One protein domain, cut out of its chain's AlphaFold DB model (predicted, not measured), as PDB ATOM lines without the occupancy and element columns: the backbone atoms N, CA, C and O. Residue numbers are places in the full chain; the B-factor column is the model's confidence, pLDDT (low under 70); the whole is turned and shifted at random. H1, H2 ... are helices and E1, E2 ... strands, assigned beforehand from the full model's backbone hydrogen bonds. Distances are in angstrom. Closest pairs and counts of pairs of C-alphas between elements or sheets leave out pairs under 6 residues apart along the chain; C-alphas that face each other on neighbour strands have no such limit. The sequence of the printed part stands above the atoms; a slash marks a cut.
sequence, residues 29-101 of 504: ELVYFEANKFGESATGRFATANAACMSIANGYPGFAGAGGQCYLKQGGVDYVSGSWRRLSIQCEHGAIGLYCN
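AT A GLANCE: This is residues 29 to 101 of the 504 residues of an uncharacterized protein of Pseudomonas sp. (UniProt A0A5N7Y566). A strongly twisted sheet of four strands curls like part of a barrel round one short helix, H1. Its long strand E4 pairs with E1 along one part and with E3 along another, and E2 is beside E3. The printed part has 73 residues, mostly strand, in the order E1 H1 E2 E3 E4; the antiparallel sheet runs E1 E4 E3 E2. It is a rod of 47 by 22 by 20 A, only just compact, close to loose, with a radius of gyration of the C-alphas of 13.2 A.

HOW THE PARTS SIT: E4, residues 77 to 91, is antiparallel to E1, residues 29 to 37, with N 34 and O 85 3.0 A apart. E3, residues 69 to 74, forms hairpins with E4 (N 72 to O 79, 2.8 A) and E2, residues 62 to 65 (N 63 to O 71, 2.9 A): a meander, successive antiparallel neighbours. H1, residues 49 to 55, is on the sheet; its closest C-alphas to E2 are Met 54 and Gly 62, 4.6 A. Its O i to N i+4 pairs are within hydrogen-bond range. E1 and E2 are apart.

IN THESE COORDINATES: E1 begins at C-alpha 29 (-59.017, -11.376, 24.857) and measures 26.2 A; E4, 40.6 A, ends at C-alpha 91 (-58.797, -16.912, 22.146).

THE WHOLE: The farthest C-alphas, Gly 75 and His 93, are 46.7 A apart. The printed part has no cut; the link E1 to H1 is long, and residues 41 to 43 have pLDDT under 70.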
ATOM      1  N   GLU A  29     -59.012 -12.417  25.878       81.56
ATOM      2  CA  GLU A  29     -59.017 -11.376  24.857       81.56
ATOM      3  C   GLU A  29     -57.571 -10.996  24.508       81.56
ATOM      4  O   GLU A  29     -56.850 -10.395  25.307       81.56
ATOM      5  N   LEU A  30     -57.140 -11.329  23.293       85.06
ATOM      6  CA  LEU A  30     -55.827 -10.976  22.778       85.06
ATOM      7  C   LEU A  30     -55.908  -9.692  21.949       85.06
ATOM      8  O   LEU A  30     -56.478  -9.661  20.856       85.06
ATOM      9  N   VAL A  31     -55.248  -8.643  22.436       87.81
ATOM     10  CA  VAL A  31     -55.135  -7.353  21.750       87.81
ATOM     11  C   VAL A  31     -53.787  -7.254  21.039       87.81
ATOM     12  O   VAL A  31     -52.738  -7.384  21.665       87.81
ATOM     13  N   TYR A  32     -53.801  -6.949  19.740       88.38
ATOM     14  CA  TYR A  32     -52.588  -6.726  18.953       88.38
ATOM     15  C   TYR A  32     -52.744  -5.562  17.970       88.38
ATOM     16  O   TYR A  32     -53.839  -5.069  17.698       88.38
ATOM     17  N   PHE A  33     -51.615  -5.098  17.448       89.94
ATOM     18  CA  PHE A  33     -51.529  -3.992  16.508       89.94
ATOM     19  C   PHE A  33     -50.977  -4.484  15.178       89.94
ATOM     20  O   PHE A  33     -50.033  -5.269  15.151       89.94
ATOM     21  N   GLU A  34     -51.533  -3.990  14.082       90.44
ATOM     22  CA  GLU A  34     -51.006  -4.200  12.733       90.44
ATOM     23  C   GLU A  34     -50.672  -2.849  12.113       90.44
ATOM     24  O   GLU A  34     -51.395  -1.873  12.336       90.44
ATOM     25  N   ALA A  35     -49.604  -2.793  11.320       89.62
ATOM     26  CA  ALA A  35     -49.268  -1.626  10.517       89.62
ATOM     27  C   ALA A  35     -49.654  -1.848   9.052       89.62
ATOM     28  O   ALA A  35     -49.584  -2.955   8.534       89.62
ATOM     29  N   ASN A  36     -50.031  -0.783   8.361       88.50
ATOM     30  CA  ASN A  36     -50.232  -0.772   6.923       88.50
ATOM     31  C   ASN A  36     -49.359   0.327   6.347       88.50
ATOM     32  O   ASN A  36     -49.515   1.500   6.687       88.50
ATOM     33  N   LYS A  37     -48.434  -0.045   5.473       85.75
ATOM     34  CA  LYS A  37     -47.640   0.917   4.722       85.75
ATOM     35  C   LYS A  37     -48.452   1.344   3.501       85.75
ATOM     36  O   LYS A  37     -49.247   0.574   2.966       85.75
ATOM     37  N   PHE A  38     -48.304   2.584   3.047       80.06
ATOM     38  CA  PHE A  38     -49.042   3.022   1.861       80.06
ATOM     39  C   PHE A  38     -48.677   2.154   0.646       80.06
ATOM     40  O   PHE A  38     -47.530   2.150   0.210       80.06
ATOM     41  N   GLY A  39     -49.662   1.417   0.120       70.25
ATOM     42  CA  GLY A  39     -49.494   0.500  -1.012       70.25
ATOM     43  C   GLY A  39     -49.075  -0.932  -0.653       70.25
ATOM     44  O   GLY A  39     -49.043  -1.769  -1.548       70.25
ATOM     45  N   GLU A  40     -48.804  -1.238   0.623       74.81
ATOM     46  CA  GLU A  40     -48.383  -2.566   1.094       74.81
ATOM     47  C   GLU A  40     -49.048  -2.900   2.442       74.81
ATOM     48  O   GLU A  40     -48.867  -2.196   3.440       74.81
ATOM     49  N   SER A  41     -49.792  -4.003   2.507       63.81
ATOM     50  CA  SER A  41     -50.272  -4.544   3.785       63.81
ATOM     51  C   SER A  41     -49.083  -5.136   4.548       63.81
ATOM     52  O   SER A  41     -48.427  -6.036   4.022       63.81
ATOM     53  N   ALA A  42     -48.780  -4.665   5.762       62.31
ATOM     54  CA  ALA A  42     -47.761  -5.333   6.571       62.31
ATOM     55  C   ALA A  42     -48.366  -6.597   7.202       62.31
ATOM     56  O   ALA A  42     -49.511  -6.596   7.651       62.31
ATOM     57  N   THR A  43     -47.604  -7.688   7.227       64.56
ATOM     58  CA  THR A  43     -48.082  -9.038   7.579       64.56
ATOM     59  C   THR A  43     -47.767  -9.451   9.023       64.56
ATOM     60  O   THR A  43     -47.673 -10.640   9.320       64.56
ATOM     61  N   GLY A  44     -47.595  -8.492   9.941       81.88
ATOM     62  CA  GLY A  44     -47.149  -8.754  11.316       81.88
ATOM     63  C   GLY A  44     -48.113  -8.265  12.397       81.88
ATOM     64  O   GLY A  44     -48.706  -7.194  12.269       81.88
ATOM     65  N   ARG A  45     -48.208  -9.032  13.492       89.31
ATOM     66  CA  ARG A  45     -48.863  -8.626  14.743       89.31
ATOM     67  C   ARG A  45     -47.828  -8.047  15.701       89.31
ATOM     68  O   ARG A  45     -46.741  -8.601  15.847       89.31
ATOM     69  N   PHE A  46     -48.178  -6.968  16.392       88.12
ATOM     70  CA  PHE A  46     -47.292  -6.270  17.324       88.12
ATOM     71  C   PHE A  46     -47.992  -5.987  18.655       88.12
ATOM     72  O   PHE A  46     -49.190  -5.727  18.687       88.12
ATOM     73  N   ALA A  47     -47.237  -5.978  19.755       86.44
ATOM     74  CA  ALA A  47     -47.777  -5.717  21.094       86.44
ATOM     75  C   ALA A  47     -48.132  -4.238  21.336       86.44
ATOM     76  O   ALA A  47     -48.921  -3.923  22.221       86.44
ATOM     77  N   THR A  48     -47.552  -3.313  20.563       89.06
ATOM     78  CA  THR A  48     -47.803  -1.871  20.696       89.06
ATOM     79  C   THR A  48     -47.901  -1.190  19.332       89.06
ATOM     80  O   THR A  48     -47.281  -1.624  18.359       89.06
ATOM     81  N   ALA A  49     -48.623  -0.067  19.274       87.19
ATOM     82  CA  ALA A  49     -48.712   0.765  18.075       87.19
ATOM     83  C   ALA A  49     -47.335   1.275  17.604       87.19
ATOM     84  O   ALA A  49     -47.060   1.296  16.407       87.19
ATOM     85  N   ASN A  50     -46.435   1.628  18.531       88.31
ATOM     86  CA  ASN A  50     -45.072   2.053  18.191       88.31
ATOM     87  C   ASN A  50     -44.269   0.924  17.539       88.31
ATOM     88  O   ASN A  50     -43.602   1.163  16.537       88.31
ATOM     89  N   ALA A  51     -44.358  -0.304  18.064       86.38
ATOM     90  CA  ALA A  51     -43.698  -1.462  17.463       86.38
ATOM     91  C   ALA A  51     -44.222  -1.742  16.046       86.38
ATOM     92  O   ALA A  51     -43.425  -1.957  15.132       86.38
ATOM     93  N   ALA A  52     -45.538  -1.630  15.844       88.00
ATOM     94  CA  ALA A  52     -46.140  -1.721  14.520       88.00
ATOM     95  C   ALA A  52     -45.582  -0.644  13.572       88.00
ATOM     96  O   ALA A  52     -45.118  -0.965  12.480       88.00
ATOM     97  N   CYS A  53     -45.528   0.620  13.996       88.31
ATOM     98  CA  CYS A  53     -45.002   1.707  13.165       88.31
ATOM     99  C   CYS A  53     -43.497   1.612  12.888       88.31
ATOM    100  O   CYS A  53     -43.056   1.977  11.800       88.31
ATOM    101  N   MET A  54     -42.702   1.097  13.829       86.75
ATOM    102  CA  MET A  54     -41.276   0.847  13.605       86.75
ATOM    103  C   MET A  54     -41.046  -0.227  12.536       86.75
ATOM    104  O   MET A  54     -40.101  -0.103  11.758       86.75
ATOM    105  N   SER A  55     -41.922  -1.233  12.438       87.12
ATOM    106  CA  SER A  55     -41.784  -2.304  11.438       87.12
ATOM    107  C   SER A  55     -41.831  -1.801   9.990       87.12
ATOM    108  O   SER A  55     -41.169  -2.361   9.121       87.12
ATOM    109  N   ILE A  56     -42.550  -0.701   9.735       86.25
ATOM    110  CA  ILE A  56     -42.671  -0.088   8.404       86.25
ATOM    111  C   ILE A  56     -41.712   1.093   8.192       86.25
ATOM    112  O   ILE A  56     -41.691   1.687   7.115       86.25
ATOM    113  N   ALA A  57     -40.912   1.448   9.203       81.88
ATOM    114  CA  ALA A  57     -40.053   2.630   9.181       81.88
ATOM    115  C   ALA A  57     -38.718   2.428   8.433       81.88
ATOM    116  O   ALA A  57     -37.925   3.362   8.370       81.88
ATOM    117  N   ASN A  58     -38.459   1.254   7.834       77.25
ATOM    118  CA  ASN A  58     -37.293   0.974   6.973       77.25
ATOM    119  C   ASN A  58     -35.939   1.453   7.552       77.25
ATOM    120  O   ASN A  58     -35.112   2.010   6.832       77.25
ATOM    121  N   GLY A  59     -35.714   1.272   8.858       75.50
ATOM    122  CA  GLY A  59     -34.470   1.669   9.536       75.50
ATOM    123  C   GLY A  59     -34.415   3.122  10.028       75.50
ATOM    124  O   GLY A  59     -33.420   3.515  10.633       75.50
ATOM    125  N   TYR A  60     -35.472   3.911   9.824       81.50
ATOM    126  CA  TYR A  60     -35.640   5.227  10.444       81.50
ATOM    127  C   TYR A  60     -36.372   5.123  11.793       81.50
ATOM    128  O   TYR A  60     -37.135   4.178  12.007       81.50
ATOM    129  N   PRO A  61     -36.201   6.100  12.706       82.12
ATOM    130  CA  PRO A  61     -37.010   6.183  13.918       82.12
ATOM    131  C   PRO A  61     -38.484   6.379  13.543       82.12
ATOM    132  O   PRO A  61     -38.857   7.424  13.001       82.12
ATOM    133  N   GLY A  62     -39.302   5.360  13.806       82.94
ATOM    134  CA  GLY A  62     -40.746   5.377  13.590       82.94
ATOM    135  C   GLY A  62     -41.513   5.495  14.903       82.94
ATOM    136  O   GLY A  62     -41.107   4.910  15.907       82.94
ATOM    137  N   PHE A  63     -42.626   6.224  14.909       87.69
ATOM    138  CA  PHE A  63     -43.512   6.331  16.071       87.69
ATOM    139  C   PHE A  63     -44.986   6.398  15.661       87.69
ATOM    140  O   PHE A  63     -45.334   6.813  14.552       87.69
ATOM    141  N   ALA A  64     -45.862   5.968  16.564       86.69
ATOM    142  CA  ALA A  64     -47.302   6.064  16.405       86.69
ATOM    143  C   ALA A  64     -47.776   7.473  16.773       86.69
ATOM    144  O   ALA A  64     -47.527   7.963  17.874       86.69
ATOM    145  N   GLY A  65     -48.479   8.120  15.848       84.12
ATOM    146  CA  GLY A  65     -49.184   9.369  16.102       84.12
ATOM    147  C   GLY A  65     -50.651   9.142  16.459       84.12
ATOM    148  O   GLY A  65     -51.199   8.040  16.321       84.12
ATOM    149  N   ALA A  66     -51.303  10.216  16.902       79.06
ATOM    150  CA  ALA A  66     -52.736  10.220  17.163       79.06
ATOM    151  C   ALA A  66     -53.534   9.868  15.891       79.06
ATOM    152  O   ALA A  66     -53.136  10.209  14.778       79.06
ATOM    153  N   GLY A  67     -54.665   9.178  16.060       82.81
ATOM    154  CA  GLY A  67     -55.568   8.847  14.950       82.81
ATOM    155  C   GLY A  67     -55.150   7.654  14.082       82.81
ATOM    156  O   GLY A  67     -55.637   7.538  12.962       82.81
ATOM    157  N   GLY A  68     -54.272   6.766  14.565       87.06
ATOM    158  CA  GLY A  68     -53.932   5.541  13.830       87.06
ATOM    159  C   GLY A  68     -52.871   5.731  12.747       87.06
ATOM    160  O   GLY A  68     -52.793   4.925  11.829       87.06
ATOM    161  N   GLN A  69     -52.076   6.803  12.795       91.12
ATOM    162  CA  GLN A  69     -51.042   7.084  11.793       91.12
ATOM    163  C   GLN A  69     -49.647   6.703  12.291       91.12
ATOM    164  O   GLN A  69     -49.337   6.850  13.473       91.12
ATOM    165  N   CYS A  70     -48.800   6.241  11.376       89.62
ATOM    166  CA  CYS A  70     -47.386   5.997  11.621       89.62
ATOM    167  C   CYS A  70     -46.548   7.108  10.999       89.62
ATOM    168  O   CYS A  70     -46.724   7.448   9.827       89.62
ATOM    169  N   TYR A  71     -45.620   7.642  11.787       89.88
ATOM    170  CA  TYR A  71     -44.701   8.695  11.385       89.88
ATOM    171  C   TYR A  71     -43.272   8.163  11.383       89.88
ATOM    172  O   TYR A  71     -42.902   7.380  12.258       89.88
ATOM    173  N   LEU A  72     -42.465   8.594  10.417       89.81
ATOM    174  CA  LEU A  72     -41.016   8.393  10.398       89.81
ATOM    175  C   LEU A  72     -40.305   9.737  10.478       89.81
ATOM    176  O   LEU A  72     -40.769  10.720   9.898       89.81
ATOM    177  N   LYS A  73     -39.171   9.777  11.181       85.62
ATOM    178  CA  LYS A  73     -38.360  10.987  11.317       85.62
ATOM    179  C   LYS A  73     -37.137  10.916  10.415       85.62
ATOM    180  O   LYS A  73     -36.218  10.136  10.663       85.62
ATOM    181  N   GLN A  74     -37.098  11.765   9.394       85.56
ATOM    182  CA  GLN A  74     -35.968  11.865   8.472       85.56
ATOM    183  C   GLN A  74     -35.492  13.317   8.414       85.56
ATOM    184  O   GLN A  74     -36.256  14.224   8.105       85.56
ATOM    185  N   GLY A  75     -34.230  13.562   8.779       85.12
ATOM    186  CA  GLY A  75     -33.662  14.918   8.762       85.12
ATOM    187  C   GLY A  75     -34.363  15.920   9.693       85.12
ATOM    188  O   GLY A  75     -34.319  17.117   9.437       85.12
ATOM    189  N   GLY A  76     -35.027  15.446  10.754       85.06
ATOM    190  CA  GLY A  76     -35.763  16.290  11.706       85.06
ATOM    191  C   GLY A  76     -37.204  16.622  11.305       85.06
ATOM    192  O   GLY A  76     -37.893  17.271  12.088       85.06
ATOM    193  N   VAL A  77     -37.661  16.154  10.142       87.25
ATOM    194  CA  VAL A  77     -39.044  16.288   9.670       87.25
ATOM    195  C   VAL A  77     -39.773  14.957   9.848       87.25
ATOM    196  O   VAL A  77     -39.205  13.894   9.580       87.25
ATOM    197  N   ASP A  78     -41.022  15.030  10.304       89.12
ATOM    198  CA  ASP A  78     -41.892  13.870  10.480       89.12
ATOM    199  C   ASP A  78     -42.728  13.653   9.207       89.12
ATOM    200  O   ASP A  78     -43.439  14.550   8.751       89.12
ATOM    201  N   TYR A  79     -42.650  12.456   8.629       88.69
ATOM    202  CA  TYR A  79     -43.391  12.055   7.430       88.69
ATOM    203  C   TYR A  79     -44.358  10.926   7.766       88.69
ATOM    204  O   TYR A  79     -43.984   9.988   8.470       88.69
ATOM    205  N   VAL A  80     -45.578  10.966   7.227       89.25
ATOM    206  CA  VAL A  80     -46.525   9.851   7.380       89.25
ATOM    207  C   VAL A  80     -46.056   8.688   6.508       89.25
ATOM    208  O   VAL A  80     -45.982   8.806   5.287       89.25
ATOM    209  N   SER A  81     -45.730   7.566   7.139       88.06
ATOM    210  CA  SER A  81     -45.211   6.363   6.484       88.06
ATOM    211  C   SER A  81     -46.280   5.294   6.266       88.06
ATOM    212  O   SER A  81     -46.152   4.444   5.382       88.06
ATOM    213  N   GLY A  82     -47.358   5.361   7.045       89.81
ATOM    214  CA  GLY A  82     -48.466   4.424   6.982       89.81
ATOM    215  C   GLY A  82     -49.490   4.667   8.081       89.81
ATOM    216  O   GLY A  82     -49.565   5.750   8.667       89.81
ATOM    217  N   SER A  83     -50.268   3.638   8.380       90.31
ATOM    218  CA  SER A  83     -51.232   3.610   9.474       90.31
ATOM    219  C   SER A  83     -51.021   2.395  10.365       90.31
ATOM    220  O   SER A  83     -50.362   1.431   9.983       90.31
ATOM    221  N   TRP A  84     -51.585   2.435  11.562       90.38
ATOM    222  CA  TRP A  84     -51.700   1.295  12.452       90.38
ATOM    223  C   TRP A  84     -53.158   1.117  12.865       90.38
ATOM    224  O   TRP A  84     -53.925   2.078  12.951       90.38
ATOM    225  N   ARG A  85     -53.546  -0.126  13.141       89.88
ATOM    226  CA  ARG A  85     -54.863  -0.466  13.683       89.88
ATOM    227  C   ARG A  85     -54.712  -1.357  14.903       89.88
ATOM    228  O   ARG A  85     -53.844  -2.224  14.927       89.88
ATOM    229  N   ARG A  86     -55.559  -1.126  15.906       89.62
ATOM    230  CA  ARG A  86     -55.719  -2.010  17.063       89.62
ATOM    231  C   ARG A  86     -56.783  -3.045  16.721       89.62
ATOM    232  O   ARG A  86     -57.878  -2.673  16.308       89.62
ATOM    233  N   LEU A  87     -56.453  -4.312  16.897       89.25
ATOM    234  CA  LEU A  87     -57.342  -5.447  16.698       89.25
ATOM    235  C   LEU A  87     -57.447  -6.227  18.006       89.25
ATOM    236  O   LEU A  87     -56.543  -6.187  18.842       89.25
ATOM    237  N   SER A  88     -58.570  -6.910  18.171       88.06
ATOM    238  CA  SER A  88     -58.816  -7.815  19.284       88.06
ATOM    239  C   SER A  88     -59.385  -9.119  18.740       88.06
ATOM    240  O   SER A  88     -60.207  -9.094  17.821       88.06
ATOM    241  N   ILE A  89     -58.912 -10.242  19.270       88.62
ATOM    242  CA  ILE A  89     -59.431 -11.576  18.987       88.62
ATOM    243  C   ILE A  89     -59.678 -12.301  20.307       88.62
ATOM    244  O   ILE A  89     -58.885 -12.194  21.239       88.62
ATOM    245  N   GLN A  90     -60.786 -13.030  20.385       84.56
ATOM    246  CA  GLN A  90     -61.068 -13.915  21.508       84.56
ATOM    247  C   GLN A  90     -60.365 -15.248  21.272       84.56
ATOM    248  O   GLN A  90     -60.601 -15.893  20.253       84.56
ATOM    249  N   CYS A  91     -59.487 -15.635  22.194       81.38
ATOM    250  CA  CYS A  91     -58.797 -16.912  22.146       81.38
ATOM    251  C   CYS A  91     -59.449 -17.876  23.141       81.38
ATOM    252  O   CYS A  91     -59.241 -17.763  24.351       81.38
ATOM    253  N   GLU A  92     -60.233 -18.822  22.624       74.56
ATOM    254  CA  GLU A  92     -61.001 -19.793  23.422       74.56
ATOM    255  C   GLU A  92     -60.106 -20.713  24.269       74.56
ATOM    256  O   GLU A  92     -60.508 -21.143  25.346       74.56
ATOM    257  N   HIS A  93     -58.863 -20.942  23.836       71.44
ATOM    258  CA  HIS A  93     -57.884 -21.797  24.520       71.44
ATOM    259  C   HIS A  93     -56.739 -21.007  25.178       71.44
ATOM    260  O   HIS A  93     -55.681 -21.558  25.487       71.44
ATOM    261  N   GLY A  94     -56.926 -19.699  25.386       74.38
ATOM    262  CA  GLY A  94     -55.877 -18.795  25.858       74.38
ATOM    263  C   GLY A  94     -54.925 -18.343  24.744       74.38
ATOM    264  O   GLY A  94     -55.118 -18.658  23.569       74.38
ATOM    265  N   ALA A  95     -53.908 -17.559  25.096       76.81
ATOM    266  CA  ALA A  95     -52.959 -16.992  24.140       76.81
ATOM    267  C   ALA A  95     -51.508 -17.123  24.622       76.81
ATOM    268  O   ALA A  95     -51.224 -16.960  25.810       76.81
ATOM    269  N   ILE A  96     -50.582 -17.331  23.682       77.88
ATOM    270  CA  ILE A  96     -49.134 -17.250  23.894       77.88
ATOM    271  C   ILE A  96     -48.600 -16.087  23.052       77.88
ATOM    272  O   ILE A  96     -48.575 -16.112  21.818       77.88
ATOM    273  N   GLY A  97     -48.164 -15.024  23.728       83.06
ATOM    274  CA  GLY A  97     -47.657 -13.821  23.069       83.06
ATOM    275  C   GLY A  97     -48.739 -13.094  22.265       83.06
ATOM    276  O   GLY A  97     -49.657 -12.525  22.844       83.06
ATOM    277  N   LEU A  98     -48.600 -13.067  20.933       85.00
ATOM    278  CA  LEU A  98     -49.510 -12.379  19.996       85.00
ATOM    279  C   LEU A  98     -50.364 -13.346  19.160       85.00
ATOM    280  O   LEU A  98     -50.922 -12.969  18.119       85.00
ATOM    281  N   TYR A  99     -50.475 -14.593  19.616       83.31
ATOM    282  CA  TYR A  99     -51.196 -15.661  18.939       83.31
ATOM    283  C   TYR A  99     -52.105 -16.394  19.925       83.31
ATOM    284  O   TYR A  99     -51.769 -16.529  21.101       83.31
ATOM    285  N   CYS A 100     -53.270 -16.825  19.442       81.19
ATOM    286  CA  CYS A 100     -54.116 -17.730  20.207       81.19
ATOM    287  C   CYS A 100     -53.437 -19.094  20.285       81.19
ATOM    288  O   CYS A 100     -52.742 -19.483  19.346       81.19
ATOM    289  N   ASN A 101     -53.653 -19.795  21.390       78.81
ATOM    290  CA  ASN A 101     -53.260 -21.188  21.497       78.81
ATOM    291  C   ASN A 101     -54.077 -22.004  20.503       78.81
ATOM    292  O   ASN A 101     -55.275 -21.755  20.326       78.81
TER     293      ASN A 101